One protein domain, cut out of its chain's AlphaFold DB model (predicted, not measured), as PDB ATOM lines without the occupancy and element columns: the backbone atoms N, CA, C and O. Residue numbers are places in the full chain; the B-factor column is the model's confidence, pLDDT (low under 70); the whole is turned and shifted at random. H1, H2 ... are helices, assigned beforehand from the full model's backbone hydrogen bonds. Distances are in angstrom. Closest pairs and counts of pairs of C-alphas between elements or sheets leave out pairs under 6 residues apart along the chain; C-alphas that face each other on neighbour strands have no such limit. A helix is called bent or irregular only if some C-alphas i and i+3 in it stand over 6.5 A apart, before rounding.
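Overview. This is residues 162 to 201 of the 206 residues of the protein "GGDEF domain-containing protein" of Hydrocoleum sp. CS-953 (UniProt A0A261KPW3). A helix, H1, is followed by a bare strand-like run of chain, residues 179 to 191, that folds back and passes beyond the beginning of H1 to a short second helix, H2, at the far end of a thin rod. The two helices do not pack on each other, and the shape is very open, with no core. The printed part has 40 residues with two named helices, in the order H1 H2, and no named strand; its class is all helix. It is extended, with a radius of gyration of the C-alphas of 16.8 A, and its C-alphas span 49 by 17 by 8 A.

Arrangement. H1, residues 162 to 178, and H2, residues 192 to 199, are apart, with no C-alpha of the one within 8 A of the other. Residues 162 to 167 and 173 to 178 of H1 stand free, as do Lys 179 and residues 185 to 201, of which 192 to 199 belong to H2. In H2 every O i to N i+4 pair is within hydrogen-bond range; in H1 12 of 13 are.

Along the chain. H1 begins at Arg 162, C-alpha at (-37.200, -20.388, 33.458), and ends at Thr 178, C-alpha at (-52.712, -38.012, 26.391), 24.5 A from first to last C-alpha. H2 begins at Phe 192, C-alpha at (-46.172, -7.628, 49.100), and ends at Tyr 199, 10.6 A from first to last C-alpha. Neither helix is bent.

Size, cuts and confidence. The two C-alphas farthest apart are those of His 177 and His 201, at 48.9 A. The link from H1 to H2 has 13 residues and is long. The printed part has no cut. The mean pLDDT of the printed part is 78.3, and the model's confidence is low, under 70, at residues 176 to 177 and 200 to 201.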
ATOM      1  N   ARG A 162     -37.768 -19.442  34.433       75.25
ATOM      2  CA  ARG A 162     -37.200 -20.388  33.458       75.25
ATOM      3  C   ARG A 162     -37.609 -21.825  33.776       75.25
ATOM      4  O   ARG A 162     -38.141 -22.486  32.893       75.25
ATOM      5  N   GLY A 163     -37.458 -22.263  35.028       82.00
ATOM      6  CA  GLY A 163     -37.878 -23.605  35.450       82.00
ATOM      7  C   GLY A 163     -39.379 -23.855  35.252       82.00
ATOM      8  O   GLY A 163     -39.779 -24.928  34.810       82.00
ATOM      9  N   LEU A 164     -40.222 -22.846  35.495       85.06
ATOM     10  CA  LEU A 164     -41.659 -22.920  35.230       85.06
ATOM     11  C   LEU A 164     -41.960 -23.123  33.738       85.06
ATOM     12  O   LEU A 164     -42.818 -23.935  33.401       85.06
ATOM     13  N   LEU A 165     -41.281 -22.393  32.845       82.38
ATOM     14  CA  LEU A 165     -41.506 -22.503  31.400       82.38
ATOM     15  C   LEU A 165     -41.143 -23.893  30.868       82.38
ATOM     16  O   LEU A 165     -41.917 -24.450  30.098       82.38
ATOM     17  N   GLU A 166     -40.042 -24.482  31.334       79.44
ATOM     18  CA  GLU A 166     -39.654 -25.850  30.963       79.44
ATOM     19  C   GLU A 166     -40.708 -26.879  31.410       79.44
ATOM     20  O   GLU A 166     -41.166 -27.691  30.608       79.44
ATOM     21  N   ILE A 167     -41.184 -26.789  32.660       83.81
ATOM     22  CA  ILE A 167     -42.260 -27.658  33.169       83.81
ATOM     23  C   ILE A 167     -43.527 -27.512  32.311       83.81
ATOM     24  O   ILE A 167     -44.209 -28.497  32.020       83.81
ATOM     25  N   LEU A 168     -43.866 -26.287  31.902       84.38
ATOM     26  CA  LEU A 168     -45.019 -26.031  31.041       84.38
ATOM     27  C   LEU A 168     -44.834 -26.628  29.641       84.38
ATOM     28  O   LEU A 168     -45.780 -27.217  29.118       84.38
ATOM     29  N   GLU A 169     -43.644 -26.524  29.048       82.62
ATOM     30  CA  GLU A 169     -43.324 -27.132  27.751       82.62
ATOM     31  C   GLU A 169     -43.447 -28.660  27.793       82.62
ATOM     32  O   GLU A 169     -44.136 -29.241  26.948       82.62
ATOM     33  N   GLU A 170     -42.891 -29.311  28.817       80.81
ATOM     34  CA  GLU A 170     -43.034 -30.757  29.027       80.81
ATOM     35  C   GLU A 170     -44.510 -31.168  29.137       80.81
ATOM     36  O   GLU A 170     -44.970 -32.120  28.489       80.81
ATOM     37  N   LYS A 171     -45.305 -30.418  29.916       82.31
ATOM     38  CA  LYS A 171     -46.744 -30.679  30.048       82.31
ATOM     39  C   LYS A 171     -47.465 -30.498  28.716       82.31
ATOM     40  O   LYS A 171     -48.249 -31.374  28.353       82.31
ATOM     41  N   LEU A 172     -47.170 -29.448  27.952       80.88
ATOM     42  CA  LEU A 172     -47.769 -29.208  26.635       80.88
ATOM     43  C   LEU A 172     -47.473 -30.337  25.638       80.88
ATOM     44  O   LEU A 172     -48.372 -30.745  24.898       80.88
ATOM     45  N   VAL A 173     -46.254 -30.885  25.641       78.50
ATOM     46  CA  VAL A 173     -45.902 -32.060  24.826       78.50
ATOM     47  C   VAL A 173     -46.709 -33.284  25.267       78.50
ATOM     48  O   VAL A 173     -47.342 -33.935  24.434       78.50
ATOM     49  N   SER A 174     -46.786 -33.560  26.573       72.00
ATOM     50  CA  SER A 174     -47.523 -34.720  27.109       72.00
ATOM     51  C   SER A 174     -49.027 -34.700  26.781       72.00
ATOM     52  O   SER A 174     -49.657 -35.744  26.578       72.00
ATOM     53  N   ILE A 175     -49.618 -33.510  26.660       78.38
ATOM     54  CA  ILE A 175     -51.048 -33.310  26.388       78.38
ATOM     55  C   ILE A 175     -51.411 -33.650  24.948       78.38
ATOM     56  O   ILE A 175     -52.463 -34.252  24.712       78.38
ATOM     57  N   LYS A 176     -50.512 -33.360  23.996       67.31
ATOM     58  CA  LYS A 176     -50.683 -33.767  22.591       67.31
ATOM     59  C   LYS A 176     -50.855 -35.281  22.452       67.31
ATOM     60  O   LYS A 176     -51.542 -35.730  21.539       67.31
ATOM     61  N   HIS A 177     -50.281 -36.056  23.372       66.56
ATOM     62  CA  HIS A 177     -50.348 -37.517  23.358       66.56
ATOM     63  C   HIS A 177     -51.448 -38.104  24.257       66.56
ATOM     64  O   HIS A 177     -52.000 -39.149  23.926       66.56
ATOM     65  N   THR A 178     -51.796 -37.451  25.373       71.75
ATOM     66  CA  THR A 178     -52.712 -38.012  26.391       71.75
ATOM     67  C   THR A 178     -54.143 -37.465  26.346       71.75
ATOM     68  O   THR A 178     -55.002 -37.990  27.053       71.75
ATOM     69  N   LYS A 179     -54.422 -36.424  25.540       73.56
ATOM     70  CA  LYS A 179     -55.711 -35.695  25.478       73.56
ATOM     71  C   LYS A 179     -56.215 -35.150  26.829       73.56
ATOM     72  O   LYS A 179     -57.386 -34.800  26.950       73.56
ATOM     73  N   LYS A 180     -55.361 -35.075  27.851       76.94
ATOM     74  CA  LYS A 180     -55.700 -34.469  29.145       76.94
ATOM     75  C   LYS A 180     -55.504 -32.957  29.077       76.94
ATOM     76  O   LYS A 180     -54.575 -32.498  28.433       76.94
ATOM     77  N   SER A 181     -56.346 -32.191  29.758       78.38
ATOM     78  CA  SER A 181     -56.182 -30.736  29.889       78.38
ATOM     79  C   SER A 181     -55.511 -30.394  31.219       78.38
ATOM     80  O   SER A 181     -55.606 -31.159  32.179       78.38
ATOM     81  N   PHE A 182     -54.871 -29.230  31.296       79.88
ATOM     82  CA  PHE A 182     -54.365 -28.666  32.547       79.88
ATOM     83  C   PHE A 182     -54.713 -27.185  32.645       79.88
ATOM     84  O   PHE A 182     -55.077 -26.553  31.654       79.88
ATOM     85  N   ILE A 183     -54.608 -26.656  33.859       84.31
ATOM     86  CA  ILE A 183     -54.886 -25.261  34.181       84.31
ATOM     87  C   ILE A 183     -53.590 -24.641  34.694       84.31
ATOM     88  O   ILE A 183     -52.904 -25.236  35.525       84.31
ATOM     89  N   VAL A 184     -53.273 -23.444  34.205       84.25
ATOM     90  CA  VAL A 184     -52.221 -22.590  34.763       84.25
ATOM     91  C   VAL A 184     -52.901 -21.494  35.565       84.25
ATOM     92  O   VAL A 184     -53.760 -20.790  35.038       84.25
ATOM     93  N   VAL A 185     -52.523 -21.359  36.834       85.88
ATOM     94  CA  VAL A 185     -53.004 -20.287  37.710       85.88
ATOM     95  C   VAL A 185     -51.858 -19.315  37.928       85.88
ATOM     96  O   VAL A 185     -50.794 -19.706  38.400       85.88
ATOM     97  N   MET A 186     -52.086 -18.051  37.583       84.25
ATOM     98  CA  MET A 186     -51.187 -16.957  37.925       84.25
ATOM     99  C   MET A 186     -51.824 -16.181  39.073       84.25
ATOM    100  O   MET A 186     -52.941 -15.686  38.935       84.25
ATOM    101  N   ALA A 187     -51.129 -16.120  40.202       82.62
ATOM    102  CA  ALA A 187     -51.555 -15.395  41.389       82.62
ATOM    103  C   ALA A 187     -50.467 -14.391  41.774       82.62
ATOM    104  O   ALA A 187     -49.282 -14.716  41.706       82.62
ATOM    105  N   ASP A 188     -50.883 -13.189  42.160       84.62
ATOM    106  CA  ASP A 188     -50.010 -12.148  42.697       84.62
ATOM    107  C   ASP A 188     -50.285 -11.975  44.196       84.62
ATOM    108  O   ASP A 188     -51.406 -12.210  44.655       84.62
ATOM    109  N   ILE A 189     -49.265 -11.604  44.973       84.62
ATOM    110  CA  ILE A 189     -49.425 -11.352  46.409       84.62
ATOM    111  C   ILE A 189     -49.687  -9.862  46.612       84.62
ATOM    112  O   ILE A 189     -48.771  -9.035  46.590       84.62
ATOM    113  N   ASP A 190     -50.946  -9.529  46.885       83.31
ATOM    114  CA  ASP A 190     -51.358  -8.152  47.130       83.31
ATOM    115  C   ASP A 190     -50.571  -7.513  48.282       83.31
ATOM    116  O   ASP A 190     -50.391  -8.084  49.360       83.31
ATOM    117  N   ASN A 191     -50.142  -6.265  48.080       81.75
ATOM    118  CA  ASN A 191     -49.394  -5.468  49.060       81.75
ATOM    119  C   ASN A 191     -48.045  -6.066  49.507       81.75
ATOM    120  O   ASN A 191     -47.486  -5.603  50.508       81.75
ATOM    121  N   PHE A 192     -47.471  -7.025  48.768       79.75
ATOM    122  CA  PHE A 192     -46.172  -7.628  49.100       79.75
ATOM    123  C   PHE A 192     -45.054  -6.588  49.271       79.75
ATOM    124  O   PHE A 192     -44.241  -6.689  50.189       79.75
ATOM    125  N   LYS A 193     -45.070  -5.517  48.464       77.25
ATOM    126  CA  LYS A 193     -44.125  -4.397  48.578       77.25
ATOM    127  C   LYS A 193     -44.113  -3.772  49.977       77.25
ATOM    128  O   LYS A 193     -43.043  -3.532  50.511       77.25
ATOM    129  N   ARG A 194     -45.277  -3.589  50.612       81.12
ATOM    130  CA  ARG A 194     -45.375  -3.005  51.962       81.12
ATOM    131  C   ARG A 194     -44.719  -3.897  53.016       81.12
ATOM    132  O   ARG A 194     -44.071  -3.395  53.925       81.12
ATOM    133  N   ILE A 195     -44.877  -5.214  52.882       78.06
ATOM    134  CA  ILE A 195     -44.234  -6.198  53.762       78.06
ATOM    135  C   ILE A 195     -42.717  -6.181  53.530       78.06
ATOM    136  O   ILE A 195     -41.948  -6.113  54.485       78.06
ATOM    137  N   ASN A 196     -42.279  -6.174  52.269       72.31
ATOM    138  CA  ASN A 196     -40.860  -6.119  51.930       72.31
ATOM    139  C   ASN A 196     -40.201  -4.800  52.380       72.31
ATOM    140  O   ASN A 196     -39.078  -4.813  52.866       72.31
ATOM    141  N   ASP A 197     -40.906  -3.672  52.313       78.69
ATOM    142  CA  ASP A 197     -40.401  -2.375  52.777       78.69
ATOM    143  C   ASP A 197     -40.316  -2.313  54.318       78.69
ATOM    144  O   ASP A 197     -39.425  -1.669  54.870       78.69
ATOM    145  N   GLN A 198     -41.207  -3.019  55.028       78.31
ATOM    146  CA  GLN A 198     -41.252  -3.052  56.495       78.31
ATOM    147  C   GLN A 198     -40.265  -4.057  57.117       78.31
ATOM    148  O   GLN A 198     -39.762  -3.817  58.215       78.31
ATOM    149  N   TYR A 199     -39.969  -5.168  56.432       71.75
ATOM    150  CA  TYR A 199     -39.151  -6.266  56.974       71.75
ATOM    151  C   TYR A 199     -37.899  -6.605  56.136       71.75
ATOM    152  O   TYR A 199     -36.998  -7.286  56.627       71.75
ATOM    153  N   GLY A 200     -37.781  -6.117  54.898       58.25
ATOM    154  CA  GLY A 200     -36.750  -6.526  53.931       58.25
ATOM    155  C   GLY A 200     -35.328  -6.041  54.231       58.25
ATOM    156  O   GLY A 200     -34.364  -6.638  53.752       58.25
ATOM    157  N   HIS A 201     -35.155  -5.026  55.084       58.38
ATOM    158  CA  HIS A 201     -33.823  -4.602  55.543       58.38
ATOM    159  C   HIS A 201     -33.173  -5.590  56.529       58.38
ATOM    160  O   HIS A 201     -31.949  -5.606  56.643       58.38
TER     161      HIS A 201